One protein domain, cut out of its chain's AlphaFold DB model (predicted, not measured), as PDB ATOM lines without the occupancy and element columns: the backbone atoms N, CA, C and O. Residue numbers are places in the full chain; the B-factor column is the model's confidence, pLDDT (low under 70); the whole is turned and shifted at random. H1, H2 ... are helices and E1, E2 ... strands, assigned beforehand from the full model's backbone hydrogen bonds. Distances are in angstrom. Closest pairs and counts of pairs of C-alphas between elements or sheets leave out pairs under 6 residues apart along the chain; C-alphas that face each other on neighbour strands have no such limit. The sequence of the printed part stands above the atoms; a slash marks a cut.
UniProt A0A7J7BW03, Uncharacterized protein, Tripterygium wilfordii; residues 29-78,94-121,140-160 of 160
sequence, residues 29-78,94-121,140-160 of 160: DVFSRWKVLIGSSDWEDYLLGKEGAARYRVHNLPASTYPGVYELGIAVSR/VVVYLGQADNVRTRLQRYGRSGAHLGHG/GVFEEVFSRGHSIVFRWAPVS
ATOM      1  N   ASP A  29     149.560  55.949  14.648       86.56
ATOM      2  CA  ASP A  29     150.245  56.705  13.593       86.56
ATOM      3  C   ASP A  29     149.978  56.146  12.185       86.56
ATOM      4  O   ASP A  29     150.142  56.853  11.193       86.56
ATOM      5  N   VAL A  30     149.547  54.884  12.084       90.12
ATOM      6  CA  VAL A  30     149.222  54.222  10.808       90.12
ATOM      7  C   VAL A  30     147.766  54.476  10.406       90.12
ATOM      8  O   VAL A  30     147.410  54.385   9.229       90.12
ATOM      9  N   PHE A  31     146.902  54.805  11.369       91.88
ATOM     10  CA  PHE A  31     145.507  55.119  11.088       91.88
ATOM     11  C   PHE A  31     145.341  56.543  10.560       91.88
ATOM     12  O   PHE A  31     146.014  57.492  10.961       91.88
ATOM     13  N   SER A  32     144.337  56.718   9.707       92.19
ATOM     14  CA  SER A  32     143.856  58.035   9.322       92.19
ATOM     15  C   SER A  32     143.415  58.848  10.543       92.19
ATOM     16  O   SER A  32     143.054  58.318  11.596       92.19
ATOM     17  N   ARG A  33     143.304  60.166  10.368       91.62
ATOM     18  CA  ARG A  33     142.597  61.010  11.340       91.62
ATOM     19  C   ARG A  33     141.146  60.541  11.498       91.62
ATOM     20  O   ARG A  33     140.544  60.052  10.537       91.62
ATOM     21  N   TRP A  34     140.595  60.734  12.694       92.38
ATOM     22  CA  TRP A  34     139.181  60.495  12.978       92.38
ATOM     23  C   TRP A  34     138.280  61.385  12.117       92.38
ATOM     24  O   TRP A  34     138.536  62.583  11.971       92.38
ATOM     25  N   LYS A  35     137.207  60.803  11.582       93.75
ATOM     26  CA  LYS A  35     136.152  61.504  10.844       93.75
ATOM     27  C   LYS A  35     134.771  61.035  11.292       93.75
ATOM     28  O   LYS A  35     134.608  59.882  11.681       93.75
ATOM     29  N   VAL A  36     133.763  61.900  11.187       93.25
ATOM     30  CA  VAL A  36     132.364  61.527  11.451       93.25
ATOM     31  C   VAL A  36     131.872  60.569  10.377       93.25
ATOM     32  O   VAL A  36     131.913  60.902   9.193       93.25
ATOM     33  N   LEU A  37     131.375  59.402  10.785       95.06
ATOM     34  CA  LEU A  37     130.569  58.552   9.916       95.06
ATOM     35  C   LEU A  37     129.107  58.996   9.974       95.06
ATOM     36  O   LEU A  37     128.510  59.236   8.929       95.06
ATOM     37  N   ILE A  38     128.564  59.124  11.186       93.44
ATOM     38  CA  ILE A  38     127.170  59.493  11.456       93.44
ATOM     39  C   ILE A  38     127.166  60.524  12.581       93.44
ATOM     40  O   ILE A  38     127.646  60.246  13.683       93.44
ATOM     41  N   GLY A  39     126.673  61.722  12.285       91.50
ATOM     42  CA  GLY A  39     126.431  62.763  13.275       91.50
ATOM     43  C   GLY A  39     125.266  62.402  14.193       91.50
ATOM     44  O   GLY A  39     124.395  61.618  13.827       91.50
ATOM     45  N   SER A  40     125.238  62.998  15.382       89.75
ATOM     46  CA  SER A  40     124.231  62.712  16.410       89.75
ATOM     47  C   SER A  40     122.782  62.921  15.959       89.75
ATOM     48  O   SER A  40     121.902  62.241  16.469       89.75
ATOM     49  N   SER A  41     122.535  63.829  15.007       87.06
ATOM     50  CA  SER A  41     121.203  64.106  14.455       87.06
ATOM     51  C   SER A  41     120.978  63.536  13.051       87.06
ATOM     52  O   SER A  41     119.864  63.605  12.552       87.06
ATOM     53  N   ASP A  42     121.988  62.944  12.399       89.31
ATOM     54  CA  ASP A  42     121.931  62.595  10.967       89.31
ATOM     55  C   ASP A  42     120.773  61.636  10.636       89.31
ATOM     56  O   ASP A  42     120.120  61.761   9.597       89.31
ATOM     57  N   TRP A  43     120.513  60.660  11.510       86.12
ATOM     58  CA  TRP A  43     119.408  59.716  11.330       86.12
ATOM     59  C   TRP A  43     118.048  60.362  11.573       86.12
ATOM     60  O   TRP A  43     117.130  60.122  10.793       86.12
ATOM     61  N   GLU A  44     117.921  61.185  12.612       87.25
ATOM     62  CA  GLU A  44     116.684  61.903  12.924       87.25
ATOM     63  C   GLU A  44     116.340  62.907  11.817       87.25
ATOM     64  O   GLU A  44     115.232  62.888  11.287       87.25
ATOM     65  N   ASP A  45     117.313  63.711  11.389       89.88
ATOM     66  CA  ASP A  45     117.174  64.678  10.300       89.88
ATOM     67  C   ASP A  45     116.743  63.995   8.994       89.88
ATOM     68  O   ASP A  45     115.879  64.504   8.279       89.88
ATOM     69  N   TYR A  46     117.307  62.815   8.706       88.62
ATOM     70  CA  TYR A  46     116.916  61.998   7.560       88.62
ATOM     71  C   TYR A  46     115.488  61.451   7.687       88.62
ATOM     72  O   TYR A  46     114.735  61.489   6.716       88.62
ATOM     73  N   LEU A  47     115.101  60.934   8.860       86.75
ATOM     74  CA  LEU A  47     113.752  60.406   9.103       86.75
ATOM     75  C   LEU A  47     112.682  61.503   9.038       86.75
ATOM     76  O   LEU A  47     111.580  61.246   8.560       86.75
ATOM     77  N   LEU A  48     113.021  62.722   9.461       92.00
ATOM     78  CA  LEU A  48     112.175  63.911   9.343       92.00
ATOM     79  C   LEU A  48     112.141  64.493   7.920       92.00
ATOM     80  O   LEU A  48     111.451  65.483   7.689       92.00
ATOM     81  N   GLY A  49     112.888  63.917   6.971       91.12
ATOM     82  CA  GLY A  49     112.912  64.367   5.581       91.12
ATOM     83  C   GLY A  49     113.474  65.778   5.401       91.12
ATOM     84  O   GLY A  49     113.101  66.459   4.447       91.12
ATOM     85  N   LYS A  50     114.347  66.241   6.309       92.44
ATOM     86  CA  LYS A  50     114.965  67.568   6.193       92.44
ATOM     87  C   LYS A  50     115.778  67.651   4.900       92.44
ATOM     88  O   LYS A  50     116.475  66.708   4.522       92.44
ATOM     89  N   GLU A  51     115.704  68.792   4.222       91.00
ATOM     90  CA  GLU A  51     116.405  68.991   2.957       91.00
ATOM     91  C   GLU A  51     117.922  68.811   3.129       91.00
ATOM     92  O   GLU A  51     118.534  69.334   4.061       91.00
ATOM     93  N   GLY A  52     118.528  68.013   2.246       86.69
ATOM     94  CA  GLY A  52     119.956  67.693   2.296       86.69
ATOM     95  C   GLY A  52     120.374  66.736   3.420       86.69
ATOM     96  O   GLY A  52     121.564  66.425   3.527       86.69
ATOM     97  N   ALA A  53     119.443  66.235   4.239       88.25
ATOM     98  CA  ALA A  53     119.763  65.280   5.290       88.25
ATOM     99  C   ALA A  53     120.122  63.906   4.709       88.25
ATOM    100  O   ALA A  53     119.434  63.343   3.857       88.25
ATOM    101  N   ALA A  54     121.212  63.336   5.212       89.88
ATOM    102  CA  ALA A  54     121.666  62.001   4.861       89.88
ATOM    103  C   ALA A  54     121.956  61.224   6.140       89.88
ATOM    104  O   ALA A  54     122.510  61.770   7.087       89.88
ATOM    105  N   ARG A  55     121.678  59.915   6.127       89.19
ATOM    106  CA  ARG A  55     121.945  59.027   7.271       89.19
ATOM    107  C   ARG A  55     123.416  58.954   7.691       89.19
ATOM    108  O   ARG A  55     123.713  58.426   8.755       89.19
ATOM    109  N   TYR A  56     124.339  59.365   6.828       93.62
ATOM    110  CA  TYR A  56     125.773  59.315   7.090       93.62
ATOM    111  C   TYR A  56     126.535  60.269   6.164       93.62
ATOM    112  O   TYR A  56     126.079  60.631   5.074       93.62
ATOM    113  N   ARG A  57     127.748  60.645   6.574       93.50
ATOM    114  CA  ARG A  57     128.602  61.629   5.900       93.50
ATOM    115  C   ARG A  57     129.417  60.981   4.777       93.50
ATOM    116  O   ARG A  57     130.589  60.648   4.945       93.50
ATOM    117  N   VAL A  58     128.805  60.813   3.601       93.00
ATOM    118  CA  VAL A  58     129.432  60.179   2.417       93.00
ATOM    119  C   VAL A  58     130.778  60.817   2.043       93.00
ATOM    120  O   VAL A  58     131.708  60.101   1.681       93.00
ATOM    121  N   HIS A  59     130.896  62.141   2.164       92.31
ATOM    122  CA  HIS A  59     132.111  62.898   1.835       92.31
ATOM    123  C   HIS A  59     133.288  62.617   2.783       92.31
ATOM    124  O   HIS A  59     134.436  62.866   2.425       92.31
ATOM    125  N   ASN A  60     133.031  62.081   3.979       94.12
ATOM    126  CA  ASN A  60     134.097  61.729   4.913       94.12
ATOM    127  C   ASN A  60     134.769  60.403   4.561       94.12
ATOM    128  O   ASN A  60     135.920  60.190   4.954       94.12
ATOM    129  N   LEU A  61     134.075  59.532   3.822       94.44
ATOM    130  CA  LEU A  61     134.548  58.194   3.495       94.44
ATOM    131  C   LEU A  61     135.867  58.207   2.705       94.44
ATOM    132  O   LEU A  61     136.158  59.175   2.001       94.44
ATOM    133  N   PRO A  62     136.657  57.120   2.785       92.12
ATOM    134  CA  PRO A  62     137.848  56.968   1.956       92.12
ATOM    135  C   PRO A  62     137.502  57.138   0.471       92.12
ATOM    136  O   PRO A  62     136.517  56.571  -0.007       92.12
ATOM    137  N   ALA A  63     138.300  57.924  -0.256       87.12
ATOM    138  CA  ALA A  63     138.075  58.176  -1.680       87.12
ATOM    139  C   ALA A  63     138.243  56.896  -2.514       87.12
ATOM    140  O   ALA A  63     137.496  56.659  -3.459       87.12
ATOM    141  N   SER A  64     139.171  56.038  -2.111       80.12
ATOM    142  CA  SER A  64     139.516  54.792  -2.776       80.12
ATOM    143  C   SER A  64     138.969  53.567  -2.041       80.12
ATOM    144  O   SER A  64     138.699  53.583  -0.837       80.12
ATOM    145  N   THR A  65     138.793  52.483  -2.789       83.69
ATOM    146  CA  THR A  65     138.367  51.177  -2.288       83.69
ATOM    147  C   THR A  65     139.596  50.326  -1.998       83.69
ATOM    148  O   THR A  65     140.100  49.656  -2.894       83.69
ATOM    149  N   TYR A  66     140.091  50.379  -0.763       88.00
ATOM    150  CA  TYR A  66     141.230  49.567  -0.333       88.00
ATOM    151  C   TYR A  66     140.838  48.562   0.754       88.00
ATOM    152  O   TYR A  66     139.945  48.864   1.567       88.00
ATOM    153  N   PRO A  67     141.512  47.395   0.785       94.94
ATOM    154  CA  PRO A  67     141.485  46.522   1.940       94.94
ATOM    155  C   PRO A  67     142.141  47.226   3.127       94.94
ATOM    156  O   PRO A  67     143.077  48.017   2.977       94.94
ATOM    157  N   GLY A  68     141.623  46.977   4.323       94.75
ATOM    158  CA  GLY A  68     142.127  47.666   5.497       94.75
ATOM    159  C   GLY A  68     141.461  47.285   6.805       94.75
ATOM    160  O   GLY A  68     140.413  46.632   6.845       94.75
ATOM    161  N   VAL A  69     142.084  47.758   7.877       95.19
ATOM    162  CA  VAL A  69     141.542  47.732   9.233       95.19
ATOM    163  C   VAL A  69     140.865  49.071   9.501       95.19
ATOM    164  O   VAL A  69     141.362  50.126   9.116       95.19
ATOM    165  N   TYR A  70     139.716  49.043  10.163       94.88
ATOM    166  CA  TYR A  70     138.980  50.231  10.563       94.88
ATOM    167  C   TYR A  70     138.552  50.139  12.020       94.88
ATOM    168  O   TYR A  70     138.231  49.069  12.538       94.88
ATOM    169  N   GLU A  71     138.495  51.299  12.652       94.88
ATOM    170  CA  GLU A  71     137.932  51.481  13.977       94.88
ATOM    171  C   GLU A  71     136.653  52.302  13.875       94.88
ATOM    172  O   GLU A  71     136.606  53.295  13.143       94.88
ATOM    173  N   LEU A  72     135.633  51.902  14.633       94.44
ATOM    174  CA  LEU A  72     134.490  52.746  14.951       94.44
ATOM    175  C   LEU A  72     134.606  53.201  16.401       94.44
ATOM    176  O   LEU A  72     134.844  52.403  17.312       94.44
ATOM    177  N   GLY A  73     134.415  54.498  16.599       92.19
ATOM    178  CA  GLY A  73     134.403  55.127  17.905       92.19
ATOM    179  C   GLY A  73     133.116  55.899  18.143       92.19
ATOM    180  O   GLY A  73     132.444  56.328  17.205       92.19
ATOM    181  N   ILE A  74     132.801  56.098  19.417       91.31
ATOM    182  CA  ILE A  74     131.771  57.027  19.866       91.31
ATOM    183  C   ILE A  74     132.476  58.323  20.245       91.31
ATOM    184  O   ILE A  74     133.296  58.339  21.164       91.31
ATOM    185  N   ALA A  75     132.167  59.405  19.535       90.38
ATOM    186  CA  ALA A  75     132.573  60.741  19.939       90.38
ATOM    187  C   ALA A  75     131.557  61.274  20.952       90.38
ATOM    188  O   ALA A  75     130.398  61.533  20.605       90.38
ATOM    189  N   VAL A  76     131.999  61.413  22.202       84.12
ATOM    190  CA  VAL A  76     131.168  61.910  23.300       84.12
ATOM    191  C   VAL A  76     131.073  63.428  23.197       84.12
ATOM    192  O   VAL A  76     132.059  64.145  23.377       84.12
ATOM    193  N   SER A  77     129.872  63.923  22.919       71.38
ATOM    194  CA  SER A  77     129.563  65.348  22.992       71.38
ATOM    195  C   SER A  77     129.590  65.776  24.459       71.38
ATOM    196  O   SER A  77     128.729  65.369  25.237       71.38
ATOM    197  N   ARG A  78     130.575  66.585  24.865       61.28
ATOM    198  CA  ARG A  78     130.516  67.252  26.171       61.28
ATOM    199  C   ARG A  78     129.454  68.343  26.073       61.28
ATOM    200  O   ARG A  78     129.586  69.274  25.279       61.28
ATOM    201  N   VAL A  94     135.709  57.106  22.391       87.62
ATOM    202  CA  VAL A  94     135.773  55.739  22.911       87.62
ATOM    203  C   VAL A  94     135.697  54.781  21.731       87.62
ATOM    204  O   VAL A  94     134.667  54.704  21.062       87.62
ATOM    205  N   VAL A  95     136.785  54.061  21.450       88.69
ATOM    206  CA  VAL A  95     136.799  53.027  20.405       88.69
ATOM    207  C   VAL A  95     135.967  51.839  20.872       88.69
ATOM    208  O   VAL A  95     136.314  51.192  21.859       88.69
ATOM    209  N   VAL A  96     134.891  51.542  20.149       88.69
ATOM    210  CA  VAL A  96     133.937  50.480  20.509       88.69
ATOM    211  C   VAL A  96     134.023  49.264  19.603       88.69
ATOM    212  O   VAL A  96     133.599  48.181  19.992       88.69
ATOM    213  N   TYR A  97     134.569  49.422  18.398       91.75
ATOM    214  CA  TYR A  97     134.619  48.337  17.432       91.75
ATOM    215  C   TYR A  97     135.861  48.436  16.548       91.75
ATOM    216  O   TYR A  97     136.195  49.509  16.049       91.75
ATOM    217  N   LEU A  98     136.509  47.293  16.330       92.50
ATOM    218  CA  LEU A  98     137.631  47.112  15.413       92.50
ATOM    219  C   LEU A  98     137.235  46.046  14.393       92.50
ATOM    220  O   LEU A  98     136.716  44.994  14.760       92.50
ATOM    221  N   GLY A  99     137.488  46.301  13.115       93.38
ATOM    222  CA  GLY A  99     137.227  45.318  12.074       93.38
ATOM    223  C   GLY A  99     138.178  45.429  10.899       93.38
ATOM    224  O   GLY A  99     138.858  46.431  10.717       93.38
ATOM    225  N   GLN A 100     138.174  44.393  10.070       95.31
ATOM    226  CA  GLN A 100     138.875  44.350   8.793       95.31
ATOM    227  C   GLN A 100     137.859  44.188   7.659       95.31
ATOM    228  O   GLN A 100     136.769  43.634   7.853       95.31
ATOM    229  N   ALA A 101     138.176  44.718   6.482       95.06
ATOM    230  CA  ALA A 101     137.382  44.517   5.278       95.06
ATOM    231  C   ALA A 101     138.250  44.608   4.023       95.06
ATOM    232  O   ALA A 101     139.148  45.442   3.969       95.06
ATOM    233  N   ASP A 102     137.891  43.846   2.987       95.06
ATOM    234  CA  ASP A 102     138.515  43.931   1.654       95.06
ATOM    235  C   ASP A 102     138.216  45.267   0.958       95.06
ATOM    236  O   ASP A 102     138.926  45.709   0.060       95.06
ATOM    237  N   ASN A 103     137.143  45.932   1.392       94.94
ATOM    238  CA  ASN A 103     136.780  47.271   0.963       94.94
ATOM    239  C   ASN A 103     136.236  48.064   2.155       94.94
ATOM    240  O   ASN A 103     135.053  47.972   2.514       94.94
ATOM    241  N   VAL A 104     137.117  48.854   2.771       95.62
ATOM    242  CA  VAL A 104     136.788  49.670   3.947       95.62
ATOM    243  C   VAL A 104     135.665  50.658   3.637       95.62
ATOM    244  O   VAL A 104     134.730  50.790   4.428       95.62
ATOM    245  N   ARG A 105     135.681  51.303   2.462       95.81
ATOM    246  CA  ARG A 105     134.646  52.268   2.061       95.81
ATOM    247  C   ARG A 105     133.260  51.626   2.050       95.81
ATOM    248  O   ARG A 105     132.341  52.142   2.685       95.81
ATOM    249  N   THR A 106     133.108  50.494   1.366       95.31
ATOM    250  CA  THR A 106     131.825  49.780   1.292       95.31
ATOM    251  C   THR A 106     131.382  49.285   2.664       95.31
ATOM    252  O   THR A 106     130.194  49.346   2.989       95.31
ATOM    253  N   ARG A 107     132.319  48.836   3.509       95.94
ATOM    254  CA  ARG A 107     132.003  48.415   4.877       95.94
ATOM    255  C   ARG A 107     131.473  49.576   5.725       95.94
ATOM    256  O   ARG A 107     130.437  49.413   6.367       95.94
ATOM    257  N   LEU A 108     132.110  50.744   5.675       95.69
ATOM    258  CA  LEU A 108     131.660  51.955   6.373       95.69
ATOM    259  C   LEU A 108     130.298  52.453   5.859       95.69
ATOM    260  O   LEU A 108     129.443  52.830   6.657       95.69
ATOM    261  N   GLN A 109     130.038  52.370   4.549       95.38
ATOM    262  CA  GLN A 109     128.717  52.681   3.981       95.38
ATOM    263  C   GLN A 109     127.607  51.783   4.538       95.38
ATOM    264  O   GLN A 109     126.495  52.261   4.755       95.38
ATOM    265  N   ARG A 110     127.879  50.491   4.780       94.19
ATOM    266  CA  ARG A 110     126.887  49.578   5.377       94.19
ATOM    267  C   ARG A 110     126.510  50.004   6.797       94.19
ATOM    268  O   ARG A 110     125.323  50.029   7.108       94.19
ATOM    269  N   TYR A 111     127.485  50.408   7.615       94.12
ATOM    270  CA  TYR A 111     127.196  50.992   8.930       94.12
ATOM    271  C   TYR A 111     126.395  52.295   8.809       94.12
ATOM    272  O   TYR A 111     125.401  52.460   9.501       94.12
ATOM    273  N   GLY A 112     126.759  53.183   7.881       92.06
ATOM    274  CA  GLY A 112     126.030  54.435   7.651       92.06
ATOM    275  C   GLY A 112     124.565  54.252   7.230       92.06
ATOM    276  O   GLY A 112     123.691  54.993   7.667       92.06
ATOM    277  N   ARG A 113     124.282  53.259   6.376       90.88
ATOM    278  CA  ARG A 113     122.945  53.035   5.798       90.88
ATOM    279  C   ARG A 113     121.968  52.345   6.751       90.88
ATOM    280  O   ARG A 113     120.796  52.720   6.775       90.88
ATOM    281  N   SER A 114     122.430  51.326   7.478       87.12
ATOM    282  CA  SER A 114     121.566  50.454   8.294       87.12
ATOM    283  C   SER A 114     122.129  50.109   9.676       87.12
ATOM    284  O   SER A 114     121.573  49.256  10.360       87.12
ATOM    285  N   GLY A 115     123.273  50.677  10.066       85.31
ATOM    286  CA  GLY A 115     124.024  50.262  11.259       85.31
ATOM    287  C   GLY A 115     124.668  48.873  11.142       85.31
ATOM    288  O   GLY A 115     125.380  48.442  12.047       85.31
ATOM    289  N   ALA A 116     124.470  48.165  10.022       87.62
ATOM    290  CA  ALA A 116     124.894  46.782   9.822       87.62
ATOM    291  C   ALA A 116     124.495  45.876  11.011       87.62
ATOM    292  O   ALA A 116     123.350  45.909  11.465       87.62
ATOM    293  N   HIS A 117     125.424  45.064  11.518       84.50
ATOM    294  CA  HIS A 117     125.183  44.176  12.658       84.50
ATOM    295  C   HIS A 117     125.212  44.900  14.017       84.50
ATOM    296  O   HIS A 117     124.841  44.303  15.017       84.50
ATOM    297  N   LEU A 118     125.630  46.171  14.058       80.25
ATOM    298  CA  LEU A 118     125.641  46.994  15.276       80.25
ATOM    299  C   LEU A 118     124.351  47.821  15.430       80.25
ATOM    300  O   LEU A 118     124.050  48.319  16.512       80.25
ATOM    301  N   GLY A 119     123.587  47.977  14.344       70.94
ATOM    302  CA  GLY A 119     122.343  48.748  14.315       70.94
ATOM    303  C   GLY A 119     121.113  47.988  14.802       70.94
ATOM    304  O   GLY A 119     120.095  48.608  15.070       70.94
ATOM    305  N   HIS A 120     121.184  46.663  14.926       68.44
ATOM    306  CA  HIS A 120     120.045  45.849  15.342       68.44
ATOM    307  C   HIS A 120     120.254  45.359  16.775       68.44
ATOM    308  O   HIS A 120     121.253  44.698  17.052       68.44
ATOM    309  N   GLY A 121     119.297  45.637  17.669       57.88
ATOM    310  CA  GLY A 121     119.254  45.009  18.992       57.88
ATOM    311  C   GLY A 121     119.295  43.480  18.874       57.88
ATOM    312  O   GLY A 121     118.708  42.909  17.946       57.88
ATOM    313  N   GLY A 140     118.886  49.441  19.126       73.75
ATOM    314  CA  GLY A 140     120.224  49.051  18.670       73.75
ATOM    315  C   GLY A 140     121.306  49.964  19.263       73.75
ATOM    316  O   GLY A 140     121.020  51.094  19.653       73.75
ATOM    317  N   VAL A 141     122.574  49.526  19.270       81.31
ATOM    318  CA  VAL A 141     123.696  50.321  19.828       81.31
ATOM    319  C   VAL A 141     123.735  51.733  19.231       81.31
ATOM    320  O   VAL A 141     124.025  52.704  19.917       81.31
ATOM    321  N   PHE A 142     123.401  51.862  17.948       83.81
ATOM    322  CA  PHE A 142     123.382  53.142  17.244       83.81
ATOM    323  C   PHE A 142     122.280  54.070  17.768       83.81
ATOM    324  O   PHE A 142     122.535  55.245  18.009       83.81
ATOM    325  N   GLU A 143     121.080  53.543  18.006       81.69
ATOM    326  CA  GLU A 143     119.960  54.310  18.561       81.69
ATOM    327  C   GLU A 143     120.278  54.795  19.983       81.69
ATOM    328  O   GLU A 143     120.043  55.960  20.310       81.69
ATOM    329  N   GLU A 144     120.905  53.949  20.808       85.75
ATOM    330  CA  GLU A 144     121.369  54.349  22.140       85.75
ATOM    331  C   GLU A 144     122.420  55.470  22.062       85.75
ATOM    332  O   GLU A 144     122.341  56.455  22.796       85.75
ATOM    333  N   VAL A 145     123.380  55.374  21.141       88.19
ATOM    334  CA  VAL A 145     124.406  56.409  20.939       88.19
ATOM    335  C   VAL A 145     123.783  57.748  20.534       88.19
ATOM    336  O   VAL A 145     124.113  58.782  21.122       88.19
ATOM    337  N   PHE A 146     122.873  57.749  19.558       87.25
ATOM    338  CA  PHE A 146     122.274  58.985  19.047       87.25
ATOM    339  C   PHE A 146     121.304  59.623  20.043       87.25
ATOM    340  O   PHE A 146     121.332  60.839  20.209       87.25
ATOM    341  N   SER A 147     120.528  58.825  20.785       85.12
ATOM    342  CA  SER A 147     119.648  59.339  21.852       85.12
ATOM    343  C   SER A 147     120.406  60.063  22.972       85.12
ATOM    344  O   SER A 147     119.853  60.940  23.632       85.12
ATOM    345  N   ARG A 148     121.697  59.756  23.159       86.62
ATOM    346  CA  ARG A 148     122.601  60.461  24.087       86.62
ATOM    347  C   ARG A 148     123.318  61.660  23.455       86.62
ATOM    348  O   ARG A 148     124.209  62.245  24.068       86.62
ATOM    349  N   GLY A 149     122.970  62.022  22.221       87.06
ATOM    350  CA  GLY A 149     123.583  63.126  21.486       87.06
ATOM    351  C   GLY A 149     125.032  62.862  21.071       87.06
ATOM    352  O   GLY A 149     125.793  63.805  20.839       87.06
ATOM    353  N   HIS A 150     125.458  61.599  21.013       89.69
ATOM    354  CA  HIS A 150     126.805  61.224  20.592       89.69
ATOM    355  C   HIS A 150     126.856  60.935  19.092       89.69
ATOM    356  O   HIS A 150     125.839  60.678  18.454       89.69
ATOM    357  N   SER A 151     128.054  60.988  18.516       91.56
ATOM    358  CA  SER A 151     128.272  60.697  17.092       91.56
ATOM    359  C   SER A 151     129.090  59.424  16.909       91.56
ATOM    360  O   SER A 151     129.955  59.112  17.729       91.56
ATOM    361  N   ILE A 152     128.873  58.725  15.796       92.75
ATOM    362  CA  ILE A 152     129.725  57.611  15.374       92.75
ATOM    363  C   ILE A 152     130.830  58.164  14.477       92.75
ATOM    364  O   ILE A 152     130.573  58.744  13.418       92.75
ATOM    365  N   VAL A 153     132.076  57.959  14.889       94.69
ATOM    366  CA  VAL A 153     133.285  58.340  14.155       94.69
ATOM    367  C   VAL A 153     134.046  57.105  13.700       94.69
ATOM    368  O   VAL A 153     133.863  56.010  14.227       94.69
ATOM    369  N   PHE A 154     134.917  57.278  12.715       95.12
ATOM    370  CA  PHE A 154     135.789  56.221  12.236       95.12
ATOM    371  C   PHE A 154     137.195  56.731  11.933       95.12
ATOM    372  O   PHE A 154     137.402  57.911  11.636       95.12
ATOM    373  N   ARG A 155     138.144  55.801  11.950       94.31
ATOM    374  CA  ARG A 155     139.454  55.920  11.304       94.31
ATOM    375  C   ARG A 155     139.822  54.581  10.686       94.31
ATOM    376  O   ARG A 155     139.237  53.557  11.037       94.31
ATOM    377  N   TRP A 156     140.754  54.575   9.746       95.38
ATOM    378  CA  TRP A 156     141.149  53.342   9.070       95.38
ATOM    379  C   TRP A 156     142.612  53.373   8.636       95.38
ATOM    380  O   TRP A 156     143.195  54.448   8.513       95.38
ATOM    381  N   ALA A 157     143.178  52.195   8.406       94.06
ATOM    382  CA  ALA A 157     144.520  51.989   7.888       94.06
ATOM    383  C   ALA A 157     144.473  50.941   6.761       94.06
ATOM    384  O   ALA A 157     143.742  49.950   6.890       94.06
ATOM    385  N   PRO A 158     145.213  51.133   5.655       92.56
ATOM    386  CA  PRO A 158     145.322  50.121   4.613       92.56
ATOM    387  C   PRO A 158     146.066  48.885   5.133       92.56
ATOM    388  O   PRO A 158     146.992  49.006   5.933       92.56
ATOM    389  N   VAL A 159     145.667  47.703   4.665       87.12
ATOM    390  CA  VAL A 159     146.440  46.467   4.849       87.12
ATOM    391  C   VAL A 159     147.062  46.150   3.499       87.12
ATOM    392  O   VAL A 159     146.347  45.813   2.557       87.12
ATOM    393  N   SER A 160     148.369  46.379   3.401       66.56
ATOM    394  CA  SER A 160     149.204  46.033   2.249       66.56
ATOM    395  C   SER A 160     149.646  44.581   2.308       66.56
ATOM    396  O   SER A 160     150.108  44.188   3.405       66.56
TER     397      SER A 160
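What this domain is: This is residues 29 to 78, 94 to 121 and 140 to 160 of the 160 residues of an uncharacterized protein of Tripterygium wilfordii (UniProt A0A7J7BW03). A strongly twisted sheet of four strands curls round one helix, H2, which covers one face of it. Two short helices, H1 and H3, lie near each other toward one end of the longest axis, and the tail after E4 reaches the other end. The printed part has 99 residues with three named helices and four named strands, in the order E1, H1, E2, E3, H2, H3, E4. The sheet's order is E1, E4, E2, E3, all antiparallel, and the class is mixed, helices and strands. The whole is compact, with a radius of gyration of the C-alphas of 13.1 A, but elongated in outline, spanning 41 by 26 by 25 A.

Where its parts are: E1 is residues 35 to 38, beginning at C-alpha 35 at (136.152, 61.504, 10.844). H1 follows at residues 42 to 47. E2 is residues 68 to 75, 21.7 A from first to last C-alpha, and E3 is residues 94 to 101, 21.0 A. H2, residues 104 to 114, is the longest helix at 15.8 A; its C-alpha 104 is at (136.788, 49.670, 3.947). H3 is residues 141 to 147. E4, residues 151 to 158, measures 23.6 A and ends at C-alpha 158 at (145.322, 50.121, 4.613).

How they stand to each other: E1 and E3 are the edge strands of the sheet. E1 and E4 are antiparallel at 129 degrees, with N 35 and O 154 within hydrogen-bond range at 2.9 A. E4 and E2 are antiparallel at 159 degrees, with N 153 and O 73 at 2.9 A. E2 and E3 are antiparallel at 158 degrees, with N 70 and O 99 at 2.8 A. H2 is on the sheet, in two layers, a helix on one face of a sheet; its closest C-alphas to E2 are those of Val 104 and Gly 68, 5.9 A apart, and to E1 those of Gly 112 and Ile 38, 6.4 A. H3 only grazes the sheet with its residues 142 to 146; the closest C-alphas of H3 and E4 are those of Val 145 and Ser 151, 6.9 A apart. H1 is not on the sheet. E1, H1 and E2 form a split strand-helix-strand unit, two strands of one sheet that are not neighbours, joined through a helix, with E4 between them in the sheet, and its crossover is right-handed. H1 and H2 are apart, as are H2 and H3. In H1, H2 and H3 every O i to N i+4 pair is within hydrogen-bond range.

The domain as a whole: The C-alphas farthest apart are those of Leu 48 and Ser 160, at 41.7 A. Residues 79 to 93 are not printed, with 13.1 A between C-alphas 78 and 94; residues 122 to 139 are not printed either, with 4.2 A between C-alphas 121 and 140. The link from H1 to E2, residues 48 to 67, is long. The mean pLDDT of the printed part is 89.0, and residues 78, 120, 121 and 160 are under 70.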